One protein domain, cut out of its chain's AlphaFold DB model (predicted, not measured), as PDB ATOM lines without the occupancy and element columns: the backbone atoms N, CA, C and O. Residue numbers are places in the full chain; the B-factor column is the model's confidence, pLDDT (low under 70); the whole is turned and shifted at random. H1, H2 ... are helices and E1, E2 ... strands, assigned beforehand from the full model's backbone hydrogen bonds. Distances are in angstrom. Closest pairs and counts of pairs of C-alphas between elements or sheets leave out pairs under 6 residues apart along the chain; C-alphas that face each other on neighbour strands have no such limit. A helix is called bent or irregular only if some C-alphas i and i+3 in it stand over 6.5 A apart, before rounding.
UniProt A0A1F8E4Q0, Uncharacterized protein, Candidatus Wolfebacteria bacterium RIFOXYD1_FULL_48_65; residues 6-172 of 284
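Overview. This is residues 6 to 172 of the 284 residues of an uncharacterized protein of Candidatus Wolfebacteria bacterium RIFOXYD1_FULL_48_65 (UniProt A0A1F8E4Q0). A small three-stranded sheet stands in the middle, with H1 over one face and H7 and the long arm H5b over the other. H5a, H5b and H6 make a wide U round it; H3 packs on H1 and H4 on H5a, with H3 and H4 packed on each other, and H6 packs on H7. The 167 printed residues hold seven named helices and three named strands, in the order H1 to H6, E1, E2, E3, H7; the mixed sheet runs E1 E3 E2, and the class is mostly helix. The whole is compact, with a radius of gyration of the C-alphas of 16.8 A and spans of 47 by 35 by 24 A.

Arrangement. H1, residues 9 to 20, touches H3, residues 33 to 37, closest at the C-alphas of Ser 11 and Ser 36, 5.5 A. H2, residues 22 to 26, touches no helix. H3 touches H4, residues 42 to 52, at Ser 36 and Ile 45, C-alphas 5.1 A apart. H5, residues 55 to 92, is one helix by its hydrogen bonds but bent, C-alphas 64 and 67 being 7.0 A apart; its arms H5a, residues 55 to 64, and H5b, residues 67 to 92, are about perpendicular at 85 degrees. H4 touches H5a at a steep tilt of 55 degrees, opposite ways, closest at the C-alphas of Glu 50 and Ala 58, 5.2 A. H6, residues 94 to 107, touches H7, residues 161 to 172, closest at the C-alphas of Thr 104 and Phe 171, 6.2 A. E1, residues 120 to 125, is parallel to E3, residues 144 to 151, with N 121 and O 146 at 2.8 A. E2, residues 134 to 139, forms a hairpin with E3, with N 147 and O 136 at 2.8 A. H5b, at a height of 6.2 A over the sheet, and H7, at 8.7 A, are on the same face; H1 is on the opposite face. Every O i to N i+4 pair is within hydrogen-bond range in H1, H4, H5a, H6 and H7; H5b has 19 of 22, H2 0 of 1 with 0 of 2 O i to N i+3 pairs, and H3 0 of 1 with 2 of 2.

Along the chain. H1 begins at C-alpha 9 (123.967, 1.283, 20.941) and is 16.1 A long. H5b, 37.9 A long, is irregular, C-alphas 78 and 81 being 6.8 A apart, and H2 is only just irregular, C-alphas 23 and 26 being 6.9 A apart. H6 is 19.7 A long and E3 23.2 A. H7, 17.3 A long, ends at C-alpha 172 (137.142, 12.755, 0.915).

Size, cuts and confidence. The C-alphas farthest apart, of Pro 67 and Gly 109, are 49.0 A apart. The printed part has no cut. The link from H6 to E1, 12 residues, is long. Residues 21 to 32 have pLDDT under 70.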
ATOM      1  N   ILE A   6     131.232   9.008  18.746       94.94
ATOM      2  CA  ILE A   6     129.933   8.500  19.179       94.94
ATOM      3  C   ILE A   6     129.955   6.969  19.188       94.94
ATOM      4  O   ILE A   6     130.334   6.330  18.213       94.94
ATOM      5  N   ILE A   7     129.504   6.384  20.296       94.56
ATOM      6  CA  ILE A   7     129.238   4.948  20.426       94.56
ATOM      7  C   ILE A   7     127.735   4.824  20.678       94.56
ATOM      8  O   ILE A   7     127.263   4.979  21.804       94.56
ATOM      9  N   SER A   8     126.970   4.655  19.601       93.75
ATOM     10  CA  SER A   8     125.510   4.550  19.650       93.75
ATOM     11  C   SER A   8     125.111   3.083  19.701       93.75
ATOM     12  O   SER A   8     125.345   2.348  18.740       93.75
ATOM     13  N   ARG A   9     124.485   2.654  20.805       92.62
ATOM     14  CA  ARG A   9     123.967   1.283  20.941       92.62
ATOM     15  C   ARG A   9     122.947   0.958  19.852       92.62
ATOM     16  O   ARG A   9     122.968  -0.139  19.314       92.62
ATOM     17  N   PHE A  10     122.072   1.904  19.518       91.81
ATOM     18  CA  PHE A  10     121.032   1.673  18.519       91.81
ATOM     19  C   PHE A  10     121.599   1.621  17.093       91.81
ATOM     20  O   PHE A  10     121.224   0.738  16.333       91.81
ATOM     21  N   SER A  11     122.561   2.481  16.749       92.50
ATOM     22  CA  SER A  11     123.220   2.405  15.435       92.50
ATOM     23  C   SER A  11     124.053   1.120  15.304       92.50
ATOM     24  O   SER A  11     124.015   0.475  14.266       92.50
ATOM     25  N   ASN A  12     124.719   0.678  16.382       92.81
ATOM     26  CA  ASN A  12     125.382  -0.634  16.420       92.81
ATOM     27  C   ASN A  12     124.387  -1.794  16.276       92.81
ATOM     28  O   ASN A  12     124.697  -2.767  15.605       92.81
ATOM     29  N   PHE A  13     123.194  -1.700  16.869       91.94
ATOM     30  CA  PHE A  13     122.150  -2.709  16.690       91.94
ATOM     31  C   PHE A  13     121.704  -2.802  15.231       91.94
ATOM     32  O   PHE A  13     121.667  -3.892  14.672       91.94
ATOM     33  N   LEU A  14     121.393  -1.667  14.599       89.88
ATOM     34  CA  LEU A  14     120.966  -1.653  13.199       89.88
ATOM     35  C   LEU A  14     122.071  -2.157  12.261       89.88
ATOM     36  O   LEU A  14     121.780  -2.906  11.332       89.88
ATOM     37  N   PHE A  15     123.330  -1.837  12.553       89.19
ATOM     38  CA  PHE A  15     124.469  -2.369  11.811       89.19
ATOM     39  C   PHE A  15     124.691  -3.874  12.039       89.19
ATOM     40  O   PHE A  15     124.927  -4.620  11.092       89.19
ATOM     41  N   PHE A  16     124.545  -4.353  13.277       89.12
ATOM     42  CA  PHE A  16     124.589  -5.779  13.607       89.12
ATOM     43  C   PHE A  16     123.534  -6.561  12.816       89.12
ATOM     44  O   PHE A  16     123.835  -7.599  12.231       89.12
ATOM     45  N   VAL A  17     122.308  -6.032  12.748       87.75
ATOM     46  CA  VAL A  17     121.226  -6.600  11.932       87.75
ATOM     47  C   VAL A  17     121.618  -6.638  10.454       87.75
ATOM     48  O   VAL A  17     121.356  -7.634   9.790       87.75
ATOM     49  N   GLN A  18     122.241  -5.579   9.934       84.88
ATOM     50  CA  GLN A  18     122.670  -5.506   8.537       84.88
ATOM     51  C   GLN A  18     123.732  -6.556   8.187       84.88
ATOM     52  O   GLN A  18     123.668  -7.134   7.107       84.88
ATOM     53  N   LYS A  19     124.689  -6.820   9.086       83.31
ATOM     54  CA  LYS A  19     125.799  -7.759   8.844       83.31
ATOM     55  C   LYS A  19     125.431  -9.225   9.099       83.31
ATOM     56  O   LYS A  19     125.881 -10.086   8.355       83.31
ATOM     57  N   ASN A  20     124.592  -9.511  10.098       78.00
ATOM     58  CA  ASN A  20     124.153 -10.880  10.418       78.00
ATOM     59  C   ASN A  20     122.851 -11.288   9.712       78.00
ATOM     60  O   ASN A  20     122.476 -12.461   9.672       78.00
ATOM     61  N   GLY A  21     122.124 -10.320   9.160       61.19
ATOM     62  CA  GLY A  21     120.828 -10.546   8.554       61.19
ATOM     63  C   GLY A  21     120.920 -10.978   7.096       61.19
ATOM     64  O   GLY A  21     120.688 -10.161   6.209       61.19
ATOM     65  N   ASN A  22     120.994 -12.289   6.843       55.91
ATOM     66  CA  ASN A  22     120.433 -12.877   5.607       55.91
ATOM     67  C   ASN A  22     118.953 -12.456   5.379       55.91
ATOM     68  O   ASN A  22     118.407 -12.607   4.290       55.91
ATOM     69  N   PHE A  23     118.301 -11.896   6.407       50.62
ATOM     70  CA  PHE A  23     116.921 -11.415   6.440       50.62
ATOM     71  C   PHE A  23     116.630 -10.130   5.644       50.62
ATOM     72  O   PHE A  23     115.475  -9.908   5.284       50.62
ATOM     73  N   LEU A  24     117.621  -9.277   5.347       51.03
ATOM     74  CA  LEU A  24     117.383  -8.048   4.568       51.03
ATOM     75  C   LEU A  24     117.463  -8.254   3.050       51.03
ATOM     76  O   LEU A  24     117.157  -7.326   2.306       51.03
ATOM     77  N   ALA A  25     117.763  -9.470   2.578       48.00
ATOM     78  CA  ALA A  25     117.770  -9.812   1.150       48.00
ATOM     79  C   ALA A  25     116.420  -9.548   0.442       48.00
ATOM     80  O   ALA A  25     116.373  -9.448  -0.782       48.00
ATOM     81  N   ALA A  26     115.327  -9.404   1.202       43.53
ATOM     82  CA  ALA A  26     113.989  -9.086   0.702       43.53
ATOM     83  C   ALA A  26     113.692  -7.577   0.552       43.53
ATOM     84  O   ALA A  26     112.637  -7.224   0.023       43.53
ATOM     85  N   TYR A  27     114.575  -6.683   1.011       46.81
ATOM     86  CA  TYR A  27     114.366  -5.235   0.940       46.81
ATOM     87  C   TYR A  27     115.386  -4.609  -0.017       46.81
ATOM     88  O   TYR A  27     116.591  -4.795   0.157       46.81
ATOM     89  N   PRO A  28     114.937  -3.888  -1.060       35.88
ATOM     90  CA  PRO A  28     115.839  -3.376  -2.073       35.88
ATOM     91  C   PRO A  28     116.744  -2.303  -1.453       35.88
ATOM     92  O   PRO A  28     116.285  -1.235  -1.057       35.88
ATOM     93  N   SER A  29     118.045  -2.604  -1.442       41.31
ATOM     94  CA  SER A  29     119.193  -1.784  -1.030       41.31
ATOM     95  C   SER A  29     119.539  -1.745   0.468       41.31
ATOM     96  O   SER A  29     118.699  -1.505   1.330       41.31
ATOM     97  N   ASN A  30     120.843  -1.875   0.742       47.47
ATOM     98  CA  ASN A  30     121.549  -1.728   2.030       47.47
ATOM     99  C   ASN A  30     121.394  -0.340   2.709       47.47
ATOM    100  O   ASN A  30     122.149   0.003   3.604       47.47
ATOM    101  N   ASN A  31     120.448   0.482   2.266       61.94
ATOM    102  CA  ASN A  31     120.476   1.942   2.339       61.94
ATOM    103  C   ASN A  31     119.665   2.570   3.500       61.94
ATOM    104  O   ASN A  31     120.053   3.629   3.987       61.94
ATOM    105  N   PRO A  32     118.553   1.979   3.997       65.62
ATOM    106  CA  PRO A  32     117.764   2.626   5.050       65.62
ATOM    107  C   PRO A  32     118.436   2.605   6.427       65.62
ATOM    108  O   PRO A  32     118.278   3.547   7.195       65.62
ATOM    109  N   LEU A  33     119.178   1.548   6.772       72.31
ATOM    110  CA  LEU A  33     119.770   1.412   8.111       72.31
ATOM    111  C   LEU A  33     121.012   2.292   8.306       72.31
ATOM    112  O   LEU A  33     121.234   2.787   9.416       72.31
ATOM    113  N   ASP A  34     121.728   2.607   7.226       73.31
ATOM    114  CA  ASP A  34     122.803   3.608   7.209       73.31
ATOM    115  C   ASP A  34     122.288   5.013   7.582       73.31
ATOM    116  O   ASP A  34     123.043   5.873   8.043       73.31
ATOM    117  N   LEU A  35     120.973   5.257   7.474       72.12
ATOM    118  CA  LEU A  35     120.365   6.510   7.927       72.12
ATOM    119  C   LEU A  35     120.443   6.690   9.445       72.12
ATOM    120  O   LEU A  35     120.359   7.810   9.942       72.12
ATOM    121  N   SER A  36     120.671   5.608  10.192       76.88
ATOM    122  CA  SER A  36     120.793   5.648  11.650       76.88
ATOM    123  C   SER A  36     121.968   6.464  12.181       76.88
ATOM    124  O   SER A  36     122.008   6.767  13.374       76.88
ATOM    125  N   PHE A  37     122.905   6.843  11.317       82.50
ATOM    126  CA  PHE A  37     124.063   7.658  11.671       82.50
ATOM    127  C   PHE A  37     123.829   9.167  11.468       82.50
ATOM    128  O   PHE A  37     124.623   9.990  11.929       82.50
ATOM    129  N   TYR A  38     122.727   9.568  10.831       75.75
ATOM    130  CA  TYR A  38     122.388  10.984  10.644       75.75
ATOM    131  C   TYR A  38     121.701  11.613  11.865       75.75
ATOM    132  O   TYR A  38     121.717  12.836  12.015       75.75
ATOM    133  N   GLU A  39     121.149  10.798  12.767       82.69
ATOM    134  CA  GLU A  39     120.314  11.257  13.877       82.69
ATOM    135  C   GLU A  39     120.805  10.747  15.236       82.69
ATOM    136  O   GLU A  39     121.405   9.683  15.362       82.69
ATOM    137  N   LYS A  40     120.549  11.527  16.293       76.62
ATOM    138  CA  LYS A  40     121.108  11.260  17.636       76.62
ATOM    139  C   LYS A  40     120.241  10.371  18.524       76.62
ATOM    140  O   LYS A  40     120.739   9.835  19.510       76.62
ATOM    141  N   ASN A  41     118.943  10.271  18.245       84.19
ATOM    142  CA  ASN A  41     118.004   9.516  19.075       84.19
ATOM    143  C   ASN A  41     117.187   8.540  18.227       84.19
ATOM    144  O   ASN A  41     116.882   8.816  17.070       84.19
ATOM    145  N   GLU A  42     116.796   7.419  18.831       86.75
ATOM    146  CA  GLU A  42     116.090   6.330  18.147       86.75
ATOM    147  C   GLU A  42     114.803   6.795  17.447       86.75
ATOM    148  O   GLU A  42     114.519   6.364  16.333       86.75
ATOM    149  N   ARG A  43     114.031   7.708  18.055       88.44
ATOM    150  CA  ARG A  43     112.796   8.223  17.442       88.44
ATOM    151  C   ARG A  43     113.088   8.995  16.154       88.44
ATOM    152  O   ARG A  43     112.375   8.820  15.171       88.44
ATOM    153  N   ALA A  44     114.112   9.843  16.163       88.50
ATOM    154  CA  ALA A  44     114.540  10.600  14.992       88.50
ATOM    155  C   ALA A  44     115.105   9.677  13.905       88.50
ATOM    156  O   ALA A  44     114.740   9.831  12.743       88.50
ATOM    157  N   ILE A  45     115.887   8.661  14.290       87.56
ATOM    158  CA  ILE A  45     116.392   7.639  13.365       87.56
ATOM    159  C   ILE A  45     115.232   6.908  12.678       87.56
ATOM    160  O   ILE A  45     115.187   6.848  11.452       87.56
ATOM    161  N   TRP A  46     114.255   6.406  13.438       90.19
ATOM    162  CA  TRP A  46     113.092   5.735  12.849       90.19
ATOM    163  C   TRP A  46     112.291   6.655  11.938       90.19
ATOM    164  O   TRP A  46     111.904   6.236  10.853       90.19
ATOM    165  N   ARG A  47     112.100   7.918  12.333       89.88
ATOM    166  CA  ARG A  47     111.439   8.909  11.479       89.88
ATOM    167  C   ARG A  47     112.186   9.099  10.158       89.88
ATOM    168  O   ARG A  47     111.553   9.242   9.121       89.88
ATOM    169  N   GLN A  48     113.516   9.101  10.174       85.25
ATOM    170  CA  GLN A  48     114.307   9.226   8.954       85.25
ATOM    171  C   GLN A  48     114.195   7.981   8.064       85.25
ATOM    172  O   GLN A  48     114.022   8.112   6.854       85.25
ATOM    173  N   ILE A  49     114.215   6.786   8.660       85.38
ATOM    174  CA  ILE A  49     113.984   5.522   7.945       85.38
ATOM    175  C   ILE A  49     112.588   5.519   7.300       85.38
ATOM    176  O   ILE A  49     112.463   5.217   6.112       85.38
ATOM    177  N   GLU A  50     111.557   5.925   8.049       89.06
ATOM    178  CA  GLU A  50     110.178   6.079   7.565       89.06
ATOM    179  C   GLU A  50     110.078   7.050   6.383       89.06
ATOM    180  O   GLU A  50     109.368   6.762   5.424       89.06
ATOM    181  N   LEU A  51     110.799   8.177   6.422       87.06
ATOM    182  CA  LEU A  51     110.815   9.152   5.325       87.06
ATOM    183  C   LEU A  51     111.500   8.619   4.056       87.06
ATOM    184  O   LEU A  51     111.172   9.073   2.965       87.06
ATOM    185  N   SER A  52     112.459   7.701   4.193       84.06
ATOM    186  CA  SER A  52     113.235   7.164   3.063       84.06
ATOM    187  C   SER A  52     112.596   5.970   2.351       84.06
ATOM    188  O   SER A  52     112.946   5.687   1.209       84.06
ATOM    189  N   THR A  53     111.697   5.256   3.029       83.50
ATOM    190  CA  THR A  53     111.039   4.050   2.509       83.50
ATOM    191  C   THR A  53     109.540   4.308   2.414       83.50
ATOM    192  O   THR A  53     109.054   4.707   1.363       83.50
ATOM    193  N   ASP A  54     108.844   4.151   3.535       84.75
ATOM    194  CA  ASP A  54     107.484   4.577   3.851       84.75
ATOM    195  C   ASP A  54     107.146   4.032   5.255       84.75
ATOM    196  O   ASP A  54     107.846   3.174   5.809       84.75
ATOM    197  N   LYS A  55     106.040   4.490   5.853       88.75
ATOM    198  CA  LYS A  55     105.632   4.076   7.207       88.75
ATOM    199  C   LYS A  55     105.377   2.568   7.337       88.75
ATOM    200  O   LYS A  55     105.644   1.989   8.391       88.75
ATOM    201  N   HIS A  56     104.821   1.933   6.309       87.44
ATOM    202  CA  HIS A  56     104.477   0.516   6.353       87.44
ATOM    203  C   HIS A  56     105.732  -0.359   6.226       87.44
ATOM    204  O   HIS A  56     105.904  -1.292   7.013       87.44
ATOM    205  N   THR A  57     106.655  -0.013   5.328       85.31
ATOM    206  CA  THR A  57     107.958  -0.682   5.199       85.31
ATOM    207  C   THR A  57     108.801  -0.522   6.463       85.31
ATOM    208  O   THR A  57     109.292  -1.514   6.998       85.31
ATOM    209  N   ALA A  58     108.902   0.688   7.020       87.31
ATOM    210  CA  ALA A  58     109.637   0.917   8.265       87.31
ATOM    211  C   ALA A  58     109.055   0.130   9.452       87.31
ATOM    212  O   ALA A  58     109.808  -0.422  10.260       87.31
ATOM    213  N   LYS A  59     107.721   0.010   9.537       89.69
ATOM    214  CA  LYS A  59     107.059  -0.840  10.536       89.69
ATOM    215  C   LYS A  59     107.461  -2.310  10.373       89.69
ATOM    216  O   LYS A  59     107.857  -2.923  11.362       89.69
ATOM    217  N   LYS A  60     107.433  -2.843   9.146       87.81
ATOM    218  CA  LYS A  60     107.869  -4.220   8.854       87.81
ATOM    219  C   LYS A  60     109.329  -4.460   9.233       87.81
ATOM    220  O   LYS A  60     109.626  -5.477   9.849       87.81
ATOM    221  N   ILE A  61     110.224  -3.515   8.929       86.44
ATOM    222  CA  ILE A  61     111.631  -3.583   9.355       86.44
ATOM    223  C   ILE A  61     111.702  -3.667  10.884       86.44
ATOM    224  O   ILE A  61     112.333  -4.568  11.428       86.44
ATOM    225  N   LYS A  62     111.016  -2.770  11.599       88.25
ATOM    226  CA  LYS A  62     111.037  -2.735  13.068       88.25
ATOM    227  C   LYS A  62     110.522  -4.031  13.710       88.25
ATOM    228  O   LYS A  62     111.084  -4.486  14.709       88.25
ATOM    229  N   GLU A  63     109.473  -4.623  13.147       89.25
ATOM    230  CA  GLU A  63     108.947  -5.925  13.569       89.25
ATOM    231  C   GLU A  63     109.962  -7.042  13.297       89.25
ATOM    232  O   GLU A  63     110.291  -7.796  14.213       89.25
ATOM    233  N   ALA A  64     110.541  -7.080  12.094       85.44
ATOM    234  CA  ALA A  64     111.500  -8.102  11.678       85.44
ATOM    235  C   ALA A  64     112.789  -8.116  12.514       85.44
ATOM    236  O   ALA A  64     113.338  -9.184  12.771       85.44
ATOM    237  N   ILE A  65     113.270  -6.957  12.974       87.62
ATOM    238  CA  ILE A  65     114.509  -6.887  13.767       87.62
ATOM    239  C   ILE A  65     114.291  -7.145  15.260       87.62
ATOM    240  O   ILE A  65     115.251  -7.362  15.995       87.62
ATOM    241  N   THR A  66     113.048  -7.100  15.749       88.88
ATOM    242  CA  THR A  66     112.755  -7.231  17.187       88.88
ATOM    243  C   THR A  66     113.293  -8.531  17.809       88.88
ATOM    244  O   THR A  66     113.875  -8.434  18.893       88.88
ATOM    245  N   PRO A  67     113.199  -9.706  17.155       88.38
ATOM    246  CA  PRO A  67     113.778 -10.949  17.671       88.38
ATOM    247  C   PRO A  67     115.302 -10.900  17.879       88.38
ATOM    248  O   PRO A  67     115.811 -11.512  18.814       88.38
ATOM    249  N   LEU A  68     116.032 -10.111  17.081       88.06
ATOM    250  CA  LEU A  68     117.500 -10.016  17.136       88.06
ATOM    251  C   LEU A  68     118.013  -9.206  18.339       88.06
ATOM    252  O   LEU A  68     119.211  -9.175  18.613       88.06
ATOM    253  N   LYS A  69     117.124  -8.543  19.092       89.56
ATOM    254  CA  LYS A  69     117.509  -7.719  20.250       89.56
ATOM    255  C   LYS A  69     118.181  -8.522  21.362       89.56
ATOM    256  O   LYS A  69     119.062  -7.982  22.028       89.56
ATOM    257  N   GLY A  70     117.749  -9.766  21.583       89.25
ATOM    258  CA  GLY A  70     118.315 -10.636  22.618       89.25
ATOM    259  C   GLY A  70     119.760 -11.012  22.305       89.25
ATOM    260  O   GLY A  70     120.651 -10.785  23.119       89.25
ATOM    261  N   GLU A  71     120.000 -11.489  21.084       88.62
ATOM    262  CA  GLU A  71     121.338 -11.812  20.581       88.62
ATOM    263  C   GLU A  71     122.257 -10.583  20.589       88.62
ATOM    264  O   GLU A  71     123.367 -10.622  21.128       88.62
ATOM    265  N   PHE A  72     121.750  -9.445  20.101       92.12
ATOM    266  CA  PHE A  72     122.498  -8.194  20.132       92.12
ATOM    267  C   PHE A  72     122.839  -7.744  21.556       92.12
ATOM    268  O   PHE A  72     123.893  -7.154  21.760       92.12
ATOM    269  N   PHE A  73     121.988  -7.986  22.557       93.19
ATOM    270  CA  PHE A  73     122.303  -7.601  23.935       93.19
ATOM    271  C   PHE A  73     123.542  -8.332  24.462       93.19
ATOM    272  O   PHE A  73     124.425  -7.692  25.037       93.19
ATOM    273  N   SER A  74     123.639  -9.638  24.213       89.06
ATOM    274  CA  SER A  74     124.819 -10.433  24.564       89.06
ATOM    275  C   SER A  74     126.066  -9.937  23.831       89.06
ATOM    276  O   SER A  74     127.090  -9.688  24.466       89.06
ATOM    277  N   HIS A  75     125.956  -9.695  22.520       89.94
ATOM    278  CA  HIS A  75     127.038  -9.119  21.719       89.94
ATOM    279  C   HIS A  75     127.472  -7.736  22.245       89.94
ATOM    280  O   HIS A  75     128.655  -7.488  22.465       89.94
ATOM    281  N   TRP A  76     126.517  -6.847  22.537       94.69
ATOM    282  CA  TRP A  76     126.755  -5.488  23.027       94.69
ATOM    283  C   TRP A  76     127.533  -5.456  24.346       94.69
ATOM    284  O   TRP A  76     128.436  -4.630  24.527       94.69
ATOM    285  N   ASN A  77     127.197  -6.356  25.272       90.56
ATOM    286  CA  ASN A  77     127.889  -6.451  26.553       90.56
ATOM    287  C   ASN A  77     129.368  -6.832  26.374       90.56
ATOM    288  O   ASN A  77     130.202  -6.337  27.127       90.56
ATOM    289  N   ALA A  78     129.702  -7.623  25.348       86.50
ATOM    290  CA  ALA A  78     131.084  -7.963  25.016       86.50
ATOM    291  C   ALA A  78     131.826  -6.813  24.302       86.50
ATOM    292  O   ALA A  78     132.956  -6.483  24.661       86.50
ATOM    293  N   ILE A  79     131.190  -6.163  23.324       93.19
ATOM    294  CA  ILE A  79     131.867  -5.205  22.426       93.19
ATOM    295  C   ILE A  79     131.886  -3.754  22.925       93.19
ATOM    296  O   ILE A  79     132.738  -2.967  22.518       93.19
ATOM    297  N   SER A  80     130.988  -3.347  23.824       94.06
ATOM    298  CA  SER A  80     130.906  -1.940  24.255       94.06
ATOM    299  C   SER A  80     132.181  -1.443  24.954       94.06
ATOM    300  O   SER A  80     132.648  -0.335  24.678       94.06
ATOM    301  N   GLY A  81     132.785  -2.275  25.810       93.94
ATOM    302  CA  GLY A  81     134.080  -1.992  26.435       93.94
ATOM    303  C   GLY A  81     135.211  -1.895  25.412       93.94
ATOM    304  O   GLY A  81     136.059  -1.008  25.498       93.94
ATOM    305  N   HIS A  82     135.175  -2.746  24.391       94.00
ATOM    306  CA  HIS A  82     136.141  -2.756  23.296       94.00
ATOM    307  C   HIS A  82     136.067  -1.487  22.428       94.00
ATOM    308  O   HIS A  82     137.093  -0.840  22.206       94.00
ATOM    309  N   LEU A  83     134.868  -1.025  22.062       96.56
ATOM    310  CA  LEU A  83     134.681   0.256  21.363       96.56
ATOM    311  C   LEU A  83     135.171   1.455  22.195       96.56
ATOM    312  O   LEU A  83     135.680   2.437  21.645       96.56
ATOM    313  N   LEU A  84     135.065   1.395  23.530       96.62
ATOM    314  CA  LEU A  84     135.619   2.429  24.412       96.62
ATOM    315  C   LEU A  84     137.155   2.472  24.372       96.62
ATOM    316  O   LEU A  84     137.720   3.567  24.457       96.62
ATOM    317  N   LEU A  85     137.834   1.331  24.213       96.44
ATOM    318  CA  LEU A  85     139.291   1.291  24.031       96.44
ATOM    319  C   LEU A  85     139.696   1.983  22.726       96.44
ATOM    320  O   LEU A  85     140.573   2.846  22.739       96.44
ATOM    321  N   TRP A  86     138.993   1.700  21.629       97.50
ATOM    322  CA  TRP A  86     139.202   2.377  20.346       97.50
ATOM    323  C   TRP A  86     138.916   3.878  20.407       97.50
ATOM    324  O   TRP A  86     139.697   4.690  19.905       97.50
ATOM    325  N   LYS A  87     137.850   4.286  21.105       97.50
ATOM    326  CA  LYS A  87     137.582   5.706  21.366       97.50
ATOM    327  C   LYS A  87     138.755   6.369  22.084       97.50
ATOM    328  O   LYS A  87     139.161   7.457  21.682       97.50
ATOM    329  N   ARG A  88     139.308   5.741  23.129       97.38
ATOM    330  CA  ARG A  88     140.489   6.265  23.839       97.38
ATOM    331  C   ARG A  88     141.697   6.350  22.914       97.38
ATOM    332  O   ARG A  88     142.342   7.391  22.889       97.38
ATOM    333  N   TYR A  89     141.949   5.316  22.115       97.56
ATOM    334  CA  TYR A  89     143.032   5.300  21.134       97.56
ATOM    335  C   TYR A  89     142.971   6.515  20.191       97.56
ATOM    336  O   TYR A  89     143.938   7.272  20.094       97.56
ATOM    337  N   PHE A  90     141.823   6.786  19.563       96.81
ATOM    338  CA  PHE A  90     141.688   7.949  18.678       96.81
ATOM    339  C   PHE A  90     141.785   9.283  19.431       96.81
ATOM    340  O   PHE A  90     142.399  10.226  18.933       96.81
ATOM    341  N   GLN A  91     141.225   9.379  20.641       96.25
ATOM    342  CA  GLN A  91     141.320  10.603  21.448       96.25
ATOM    343  C   GLN A  91     142.749  10.903  21.905       96.25
ATOM    344  O   GLN A  91     143.126  12.076  21.963       96.25
ATOM    345  N   ASN A  92     143.544   9.875  22.208       96.50
ATOM    346  CA  ASN A  92     144.951  10.020  22.574       96.50
ATOM    347  C   ASN A  92     145.781  10.509  21.377       96.50
ATOM    348  O   ASN A  92     146.666  11.344  21.541       96.50
ATOM    349  N   ASN A  93     145.420  10.086  20.163       95.12
ATOM    350  CA  ASN A  93     146.090  10.474  18.920       95.12
ATOM    351  C   ASN A  93     145.480  11.711  18.227       95.12
ATOM    352  O   ASN A  93     145.837  12.041  17.095       95.12
ATOM    353  N   ARG A  94     144.577  12.445  18.897       93.38
ATOM    354  CA  ARG A  94     143.843  13.581  18.303       93.38
ATOM    355  C   ARG A  94     144.739  14.702  17.767       93.38
ATOM    356  O   ARG A  94     144.343  15.389  16.833       93.38
ATOM    357  N   HIS A  95     145.907  14.919  18.378       92.25
ATOM    358  CA  HIS A  95     146.817  16.000  17.996       92.25
ATOM    359  C   HIS A  95     147.445  15.731  16.625       92.25
ATOM    360  O   HIS A  95     147.423  16.610  15.769       92.25
ATOM    361  N   LEU A  96     147.895  14.495  16.387       92.50
ATOM    362  CA  LEU A  96     148.401  14.060  15.081       92.50
ATOM    363  C   LEU A  96     147.308  14.120  14.014       92.50
ATOM    364  O   LEU A  96     147.536  14.621  12.916       92.50
ATOM    365  N   LEU A  97     146.095  13.680  14.362       92.62
ATOM    366  CA  LEU A  97     144.948  13.773  13.464       92.62
ATOM    367  C   LEU A  97     144.652  15.230  13.076       92.62
ATOM    368  O   LEU A  97     144.410  15.513  11.909       92.62
ATOM    369  N   GLN A  98     144.706  16.166  14.026       91.56
ATOM    370  CA  GLN A  98     144.501  17.595  13.757       91.56
ATOM    371  C   GLN A  98     145.589  18.188  12.860       91.56
ATOM    372  O   GLN A  98     145.263  18.946  11.950       91.56
ATOM    373  N   GLN A  99     146.852  17.830  13.090       92.25
ATOM    374  CA  GLN A  99     147.971  18.287  12.263       92.25
ATOM    375  C   GLN A  99     147.831  17.794  10.823       92.25
ATOM    376  O   GLN A  99     147.785  18.604   9.897       92.25
ATOM    377  N   ALA A 100     147.661  16.484  10.636       93.50
ATOM    378  CA  ALA A 100     147.489  15.905   9.310       93.50
ATOM    379  C   ALA A 100     146.240  16.457   8.604       93.50
ATOM    380  O   ALA A 100     146.290  16.733   7.409       93.50
ATOM    381  N   LEU A 101     145.143  16.696   9.334       92.50
ATOM    382  CA  LEU A 101     143.945  17.283   8.739       92.50
ATOM    383  C   LEU A 101     144.098  18.744   8.339       92.50
ATOM    384  O   LEU A 101     143.500  19.156   7.344       92.50
ATOM    385  N   SER A 102     144.904  19.518   9.065       92.81
ATOM    386  CA  SER A 102     145.260  20.875   8.654       92.81
ATOM    387  C   SER A 102     145.964  20.859   7.295       92.81
ATOM    388  O   SER A 102     145.574  21.604   6.396       92.81
ATOM    389  N   GLU A 103     146.925  19.949   7.112       94.69
ATOM    390  CA  GLU A 103     147.634  19.770   5.838       94.69
ATOM    391  C   GLU A 103     146.687  19.325   4.717       94.69
ATOM    392  O   GLU A 103     146.663  19.924   3.642       94.69
ATOM    393  N   THR A 104     145.826  18.328   4.961       95.56
ATOM    394  CA  THR A 104     144.849  17.896   3.945       95.56
ATOM    395  C   THR A 104     143.816  18.979   3.625       95.56
ATOM    396  O   THR A 104     143.345  19.073   2.493       95.56
ATOM    397  N   SER A 105     143.457  19.820   4.600       95.69
ATOM    398  CA  SER A 105     142.541  20.944   4.389       95.69
ATOM    399  C   SER A 105     143.185  22.000   3.493       95.69
ATOM    400  O   SER A 105     142.540  22.475   2.556       95.69
ATOM    401  N   ALA A 106     144.465  22.309   3.724       95.00
ATOM    402  CA  ALA A 106     145.248  23.203   2.878       95.00
ATOM    403  C   ALA A 106     145.395  22.652   1.449       95.00
ATOM    404  O   ALA A 106     145.105  23.375   0.494       95.00
ATOM    405  N   LEU A 107     145.716  21.360   1.296       96.88
ATOM    406  CA  LEU A 107     145.737  20.673  -0.004       96.88
ATOM    407  C   LEU A 107     144.400  20.797  -0.743       96.88
ATOM    408  O   LEU A 107     144.366  21.055  -1.942       96.88
ATOM    409  N   CYS A 108     143.281  20.640  -0.039       96.81
ATOM    410  CA  CYS A 108     141.952  20.795  -0.623       96.81
ATOM    411  C   CYS A 108     141.544  22.260  -0.851       96.81
ATOM    412  O   CYS A 108     140.440  22.501  -1.337       96.81
ATOM    413  N   GLY A 109     142.363  23.251  -0.484       95.19
ATOM    414  CA  GLY A 109     142.006  24.671  -0.554       95.19
ATOM    415  C   GLY A 109     140.849  25.064   0.376       95.19
ATOM    416  O   GLY A 109     140.133  26.029   0.107       95.19
ATOM    417  N   VAL A 110     140.627  24.310   1.457       93.62
ATOM    418  CA  VAL A 110     139.570  24.556   2.444       93.62
ATOM    419  C   VAL A 110     140.173  25.317   3.626       93.62
ATOM    420  O   VAL A 110     141.000  24.787   4.361       93.62
ATOM    421  N   LYS A 111     139.755  26.574   3.820       83.69
ATOM    422  CA  LYS A 111     140.312  27.462   4.864       83.69
ATOM    423  C   LYS A 111     139.807  27.158   6.276       83.69
ATOM    424  O   LYS A 111     140.529  27.363   7.245       83.69
ATOM    425  N   HIS A 112     138.564  26.699   6.399       80.50
ATOM    426  CA  HIS A 112     137.930  26.451   7.691       80.50
ATOM    427  C   HIS A 112     137.288  25.070   7.698       80.50
ATOM    428  O   HIS A 112     136.287  24.834   7.020       80.50
ATOM    429  N   PHE A 113     137.861  24.162   8.485       82.81
ATOM    430  CA  PHE A 113     137.312  22.833   8.711       82.81
ATOM    431  C   PHE A 113     137.412  22.467  10.192       82.81
ATOM    432  O   PHE A 113     138.496  22.272  10.736       82.81
ATOM    433  N   ALA A 114     136.261  22.396  10.861       83.44
ATOM    434  CA  ALA A 114     136.184  22.049  12.274       83.44
ATOM    435  C   ALA A 114     135.859  20.561  12.432       83.44
ATOM    436  O   ALA A 114     134.704  20.150  12.345       83.44
ATOM    437  N   ILE A 115     136.889  19.761  12.708       82.81
ATOM    438  CA  ILE A 115     136.785  18.298  12.873       82.81
ATOM    439  C   ILE A 115     135.811  17.923  13.999       82.81
ATOM    440  O   ILE A 115     135.107  16.925  13.904       82.81
ATOM    441  N   SER A 116     135.720  18.746  15.049       84.19
ATOM    442  CA  SER A 116     134.776  18.553  16.162       84.19
ATOM    443  C   SER A 116     133.322  18.503  15.725       84.19
ATOM    444  O   SER A 116     132.494  17.963  16.448       84.19
ATOM    445  N   ASN A 117     133.004  19.100  14.578       87.50
ATOM    446  CA  ASN A 117     131.633  19.210  14.102       87.50
ATOM    447  C   ASN A 117     131.230  18.000  13.257       87.50
ATOM    448  O   ASN A 117     130.076  17.920  12.844       87.50
ATOM    449  N   ILE A 118     132.164  17.084  12.987       92.12
ATOM    450  CA  ILE A 118     131.915  15.868  12.225       92.12
ATOM    451  C   ILE A 118     131.831  14.693  13.204       92.12
ATOM    452  O   ILE A 118     132.839  14.333  13.819       92.12
ATOM    453  N   PRO A 119     130.642  14.093  13.383       94.62
ATOM    454  CA  PRO A 119     130.497  12.873  14.158       94.62
ATOM    455  C   PRO A 119     131.330  11.733  13.573       94.62
ATOM    456  O   PRO A 119     131.338  11.527  12.359       94.62
ATOM    457  N   ILE A 120     131.992  10.979  14.447       96.44
ATOM    458  CA  ILE A 120     132.697   9.741  14.106       96.44
ATOM    459  C   ILE A 120     132.018   8.624  14.889       96.44
ATOM    460  O   ILE A 120     132.145   8.561  16.115       96.44
ATOM    461  N   TYR A 121     131.268   7.769  14.209       96.56
ATOM    462  CA  TYR A 121     130.629   6.617  14.830       96.56
ATOM    463  C   TYR A 121     131.610   5.455  14.882       96.56
ATOM    464  O   TYR A 121     132.180   5.086  13.861       96.56
ATOM    465  N   LEU A 122     131.793   4.876  16.067       97.00
ATOM    466  CA  LEU A 122     132.465   3.588  16.196       97.00
ATOM    467  C   LEU A 122     131.406   2.496  16.247       97.00
ATOM    468  O   LEU A 122     130.499   2.538  17.093       97.00
ATOM    469  N   ILE A 123     131.538   1.534  15.345       94.56
ATOM    470  CA  ILE A 123     130.671   0.368  15.276       94.56
ATOM    471  C   ILE A 123     131.508  -0.903  15.281       94.56
ATOM    472  O   ILE A 123     132.600  -0.933  14.717       94.56
ATOM    473  N   SER A 124     131.003  -1.940  15.940       93.19
ATOM    474  CA  SER A 124     131.615  -3.263  15.847       93.19
ATOM    475  C   SER A 124     131.110  -3.955  14.592       93.19
ATOM    476  O   SER A 124     129.899  -4.019  14.379       93.19
ATOM    477  N   ASP A 125     132.022  -4.505  13.798       89.00
ATOM    478  CA  ASP A 125     131.685  -5.477  12.767       89.00
ATOM    479  C   ASP A 125     131.636  -6.873  13.413       89.00
ATOM    480  O   ASP A 125     132.673  -7.372  13.866       89.00
ATOM    481  N   PRO A 126     130.443  -7.485  13.536       82.81
ATOM    482  CA  PRO A 126     130.297  -8.795  14.159       82.81
ATOM    483  C   PRO A 126     130.729  -9.952  13.249       82.81
ATOM    484  O   PRO A 126     130.885 -11.059  13.754       82.81
ATOM    485  N   ALA A 127     130.878  -9.723  11.940       80.06
ATOM    486  CA  ALA A 127     131.080 -10.774  10.940       80.06
ATOM    487  C   ALA A 127     132.497 -10.790  10.348       80.06
ATOM    488  O   ALA A 127     132.882 -11.764   9.707       80.06
ATOM    489  N   SER A 128     133.256  -9.708  10.525       79.25
ATOM    490  CA  SER A 128     134.627  -9.610  10.035       79.25
ATOM    491  C   SER A 128     135.632 -10.213  11.025       79.25
ATOM    492  O   SER A 128     135.614  -9.893  12.217       79.25
ATOM    493  N   ASP A 129     136.530 -11.041  10.484       78.31
ATOM    494  CA  ASP A 129     137.776 -11.505  11.113       78.31
ATOM    495  C   ASP A 129     139.000 -10.735  10.573       78.31
ATOM    496  O   ASP A 129     140.142 -11.198  10.670       78.31
ATOM    497  N   ASP A 130     138.775  -9.568   9.961       82.69
ATOM    498  CA  ASP A 130     139.849  -8.757   9.401       82.69
ATOM    499  C   ASP A 130     140.795  -8.265  10.503       82.69
ATOM    500  O   ASP A 130     140.421  -7.976  11.641       82.69
ATOM    501  N   ASN A 131     142.065  -8.121  10.138       85.06
ATOM    502  CA  ASN A 131     143.113  -7.619  11.021       85.06
ATOM    503  C   ASN A 131     143.281  -6.089  10.955       85.06
ATOM    504  O   ASN A 131     144.207  -5.542  11.556       85.06
ATOM    505  N   GLU A 132     142.412  -5.399  10.220       88.00
ATOM    506  CA  GLU A 132     142.439  -3.955  10.013       88.00
ATOM    507  C   GLU A 132     141.037  -3.366  10.198       88.00
ATOM    508  O   GLU A 132     140.026  -4.040  10.021       88.00
ATOM    509  N   ILE A 133     140.977  -2.087  10.571       93.06
ATOM    510  CA  ILE A 133     139.708  -1.358  10.598       93.06
ATOM    511  C   ILE A 133     139.285  -0.991   9.175       93.06
ATOM    512  O   ILE A 133     140.130  -0.695   8.328       93.06
ATOM    513  N   ASN A 134     137.979  -0.901   8.951       91.94
ATOM    514  CA  ASN A 134     137.421  -0.250   7.773       91.94
ATOM    515  C   ASN A 134     136.775   1.079   8.184       91.94
ATOM    516  O   ASN A 134     136.353   1.264   9.327       91.94
ATOM    517  N   ALA A 135     136.712   2.036   7.267       94.50
ATOM    518  CA  ALA A 135     136.033   3.294   7.515       94.50
ATOM    519  C   ALA A 135     135.374   3.803   6.238       94.50
ATOM    520  O   ALA A 135     135.794   3.486   5.131       94.50
ATOM    521  N   TRP A 136     134.325   4.590   6.416       93.50
ATOM    522  CA  TRP A 136     133.651   5.276   5.325       93.50
ATOM    523  C   TRP A 136     133.043   6.579   5.824       93.50
ATOM    524  O   TRP A 136     132.798   6.779   7.019       93.50
ATOM    525  N   PHE A 137     132.776   7.486   4.894       92.94
ATOM    526  CA  PHE A 137     132.103   8.745   5.175       92.94
ATOM    527  C   PHE A 137     130.743   8.815   4.486       92.94
ATOM    528  O   PHE A 137     130.514   8.244   3.420       92.94
ATOM    529  N   SER A 138     129.851   9.609   5.066       89.31
ATOM    530  CA  SER A 138     128.631  10.048   4.402       89.31
ATOM    531  C   SER A 138     128.571  11.565   4.377       89.31
ATOM    532  O   SER A 138     129.013  12.251   5.307       89.31
ATOM    533  N   TRP A 139     128.042  12.111   3.285       88.06
ATOM    534  CA  TRP A 139     127.990  13.549   3.075       88.06
ATOM    535  C   TRP A 139     126.713  13.978   2.368       88.06
ATOM    536  O   TRP A 139     126.340  13.458   1.318       88.06
ATOM    537  N   THR A 140     126.121  15.035   2.907       84.69
ATOM    538  CA  THR A 140     125.127  15.888   2.266       84.69
ATOM    539  C   THR A 140     125.540  17.352   2.470       84.69
ATOM    540  O   THR A 140     126.363  17.654   3.341       84.69
ATOM    541  N   PRO A 141     124.935  18.313   1.749       79.38
ATOM    542  CA  PRO A 141     125.185  19.731   2.001       79.38
ATOM    543  C   PRO A 141     124.885  20.179   3.443       79.38
ATOM    544  O   PRO A 141     125.460  21.167   3.899       79.38
ATOM    545  N   LYS A 142     123.990  19.475   4.153       82.69
ATOM    546  CA  LYS A 142     123.530  19.839   5.504       82.69
ATOM    547  C   LYS A 142     124.240  19.070   6.620       82.69
ATOM    548  O   LYS A 142     124.388  19.603   7.713       82.69
ATOM    549  N   GLN A 143     124.648  17.831   6.365       86.19
ATOM    550  CA  GLN A 143     125.143  16.899   7.379       86.19
ATOM    551  C   GLN A 143     126.228  15.995   6.795       86.19
ATOM    552  O   GLN A 143     126.170  15.616   5.628       86.19
ATOM    553  N   SER A 144     127.199  15.622   7.620       90.75
ATOM    554  CA  SER A 144     128.247  14.669   7.260       90.75
ATOM    555  C   SER A 144     128.761  13.969   8.508       90.75
ATOM    556  O   SER A 144     128.854  14.610   9.555       90.75
ATOM    557  N   PHE A 145     129.127  12.701   8.383       92.81
ATOM    558  CA  PHE A 145     129.715  11.898   9.452       92.81
ATOM    559  C   PHE A 145     130.679  10.872   8.863       92.81
ATOM    560  O   PHE A 145     130.683  10.631   7.654       92.81
ATOM    561  N   LEU A 146     131.479  10.274   9.737       95.06
ATOM    562  CA  LEU A 146     132.293   9.106   9.440       95.06
ATOM    563  C   LEU A 146     131.811   7.931  10.279       95.06
ATOM    564  O   LEU A 146     131.311   8.111  11.393       95.06
ATOM    565  N   VAL A 147     132.018   6.736   9.755       95.75
ATOM    566  CA  VAL A 147     131.810   5.474  10.450       95.75
ATOM    567  C   VAL A 147     133.114   4.699  10.392       95.75
ATOM    568  O   VAL A 147     133.742   4.613   9.341       95.75
ATOM    569  N   VAL A 148     133.530   4.176  11.540       96.62
ATOM    570  CA  VAL A 148     134.684   3.289  11.668       96.62
ATOM    571  C   VAL A 148     134.164   1.925  12.092       96.62
ATOM    572  O   VAL A 148     133.661   1.763  13.208       96.62
ATOM    573  N   GLU A 149     134.274   0.977  11.171       94.75
ATOM    574  CA  GLU A 149     133.975  -0.437  11.347       94.75
ATOM    575  C   GLU A 149     135.179  -1.118  11.990       94.75
ATOM    576  O   GLU A 149     136.273  -1.174  11.422       94.75
ATOM    577  N   ILE A 150     134.979  -1.602  13.210       95.12
ATOM    578  CA  ILE A 150     136.010  -2.254  14.008       95.12
ATOM    579  C   ILE A 150     135.654  -3.740  14.099       95.12
ATOM    580  O   ILE A 150     134.633  -4.056  14.715       95.12
ATOM    581  N   PRO A 151     136.468  -4.655  13.547       92.81
ATOM    582  CA  PRO A 151     136.282  -6.085  13.762       92.81
ATOM    583  C   PRO A 151     136.223  -6.402  15.259       92.81
ATOM    584  O   PRO A 151     137.025  -5.891  16.047       92.81
ATOM    585  N   HIS A 152     135.255  -7.223  15.669       86.12
ATOM    586  CA  HIS A 152     134.928  -7.458  17.083       86.12
ATOM    587  C   HIS A 152     136.101  -7.996  17.933       86.12
ATOM    588  O   HIS A 152     136.112  -7.837  19.153       86.12
ATOM    589  N   ASN A 153     137.093  -8.619  17.298       87.00
ATOM    590  CA  ASN A 153     138.289  -9.198  17.914       87.00
ATOM    591  C   ASN A 153     139.547  -8.310  17.778       87.00
ATOM    592  O   ASN A 153     140.570  -8.591  18.408       87.00
ATOM    593  N   LEU A 154     139.495  -7.218  17.005       93.00
ATOM    594  CA  LEU A 154     140.664  -6.392  16.704       93.00
ATOM    595  C   LEU A 154     140.938  -5.377  17.815       93.00
ATOM    596  O   LEU A 154     140.221  -4.388  17.974       93.00
ATOM    597  N   THR A 155     142.004  -5.568  18.584       92.69
ATOM    598  CA  THR A 155     142.403  -4.602  19.623       92.69
ATOM    599  C   THR A 155     143.084  -3.358  19.030       92.69
ATOM    600  O   THR A 155     143.711  -3.451  17.974       92.69
ATOM    601  N   PRO A 156     142.983  -2.178  19.683       93.94
ATOM    602  CA  PRO A 156     143.703  -0.994  19.232       93.94
ATOM    603  C   PRO A 156     145.214  -1.260  19.175       93.94
ATOM    604  O   PRO A 156     145.790  -1.678  20.183       93.94
ATOM    605  N   PRO A 157     145.873  -1.015  18.032       92.56
ATOM    606  CA  PRO A 157     147.290  -1.304  17.876       92.56
ATOM    607  C   PRO A 157     148.167  -0.220  18.515       92.56
ATOM    608  O   PRO A 157     147.725   0.895  18.785       92.56
ATOM    609  N   ASN A 158     149.459  -0.521  18.672       89.31
ATOM    610  CA  ASN A 158     150.470   0.468  19.081       89.31
ATOM    611  C   ASN A 158     150.968   1.349  17.916       89.31
ATOM    612  O   ASN A 158     151.716   2.296  18.141       89.31
ATOM    613  N   HIS A 159     150.589   1.039  16.674       89.31
ATOM    614  CA  HIS A 159     150.985   1.791  15.479       89.31
ATOM    615  C   HIS A 159     149.887   2.756  15.023       89.31
ATOM    616  O   HIS A 159     148.710   2.535  15.286       89.31
ATOM    617  N   LEU A 160     150.239   3.763  14.221       93.00
ATOM    618  CA  LEU A 160     149.328   4.861  13.881       93.00
ATOM    619  C   LEU A 160     148.489   4.663  12.607       93.00
ATOM    620  O   LEU A 160     147.699   5.539  12.263       93.00
ATOM    621  N   PHE A 161     148.591   3.516  11.929       91.25
ATOM    622  CA  PHE A 161     147.821   3.238  10.707       91.25
ATOM    623  C   PHE A 161     146.297   3.484  10.833       91.25
ATOM    624  O   PHE A 161     145.738   4.143   9.962       91.25
ATOM    625  N   PRO A 162     145.595   3.112  11.925       94.31
ATOM    626  CA  PRO A 162     144.169   3.435  12.043       94.31
ATOM    627  C   PRO A 162     143.862   4.942  12.035       94.31
ATOM    628  O   PRO A 162     142.785   5.363  11.618       94.31
ATOM    629  N   VAL A 163     144.803   5.783  12.488       95.06
ATOM    630  CA  VAL A 163     144.653   7.246  12.433       95.06
ATOM    631  C   VAL A 163     144.722   7.725  10.983       95.06
ATOM    632  O   VAL A 163     143.950   8.603  10.601       95.06
ATOM    633  N   SER A 164     145.594   7.132  10.162       94.75
ATOM    634  CA  SER A 164     145.725   7.492   8.749       94.75
ATOM    635  C   SER A 164     144.508   7.074   7.920       94.75
ATOM    636  O   SER A 164     144.079   7.846   7.063       94.75
ATOM    637  N   VAL A 165     143.890   5.931   8.241       94.88
ATOM    638  CA  VAL A 165     142.589   5.515   7.683       94.88
ATOM    639  C   VAL A 165     141.506   6.549   7.999       94.88
ATOM    640  O   VAL A 165     140.785   6.990   7.112       94.88
ATOM    641  N   LEU A 166     141.432   7.031   9.240       95.75
ATOM    642  CA  LEU A 166     140.441   8.042   9.606       95.75
ATOM    643  C   LEU A 166     140.651   9.370   8.849       95.75
ATOM    644  O   LEU A 166     139.688  10.015   8.435       95.75
ATOM    645  N   ILE A 167     141.903   9.778   8.638       96.31
ATOM    646  CA  ILE A 167     142.233  10.988   7.866       96.31
ATOM    647  C   ILE A 167     141.894  10.818   6.382       96.31
ATOM    648  O   ILE A 167     141.447  11.783   5.767       96.31
ATOM    649  N   HIS A 168     142.070   9.621   5.817       97.12
ATOM    650  CA  HIS A 168     141.675   9.309   4.441       97.12
ATOM    651  C   HIS A 168     140.192   9.640   4.202       97.12
ATOM    652  O   HIS A 168     139.864  10.396   3.290       97.12
ATOM    653  N   GLU A 169     139.309   9.204   5.102       97.00
ATOM    654  CA  GLU A 169     137.872   9.501   5.011       97.00
ATOM    655  C   GLU A 169     137.552  10.995   5.173       97.00
ATOM    656  O   GLU A 169     136.709  11.566   4.473       97.00
ATOM    657  N   PHE A 170     138.256  11.683   6.072       96.88
ATOM    658  CA  PHE A 170     138.132  13.133   6.196       96.88
ATOM    659  C   PHE A 170     138.624  13.879   4.948       96.88
ATOM    660  O   PHE A 170     138.064  14.924   4.606       96.88
ATOM    661  N   PHE A 171     139.639  13.363   4.255       97.56
ATOM    662  CA  PHE A 171     140.129  13.934   3.002       97.56
ATOM    663  C   PHE A 171     139.008  13.936   1.959       97.56
ATOM    664  O   PHE A 171     138.712  14.976   1.365       97.56
ATOM    665  N   HIS A 172     138.296  12.819   1.809       96.81
ATOM    666  CA  HIS A 172     137.142  12.755   0.915       96.81
ATOM    667  C   HIS A 172     136.077  13.805   1.259       96.81
ATOM    668  O   HIS A 172     135.582  14.507   0.370       96.81
TER     669      HIS A 172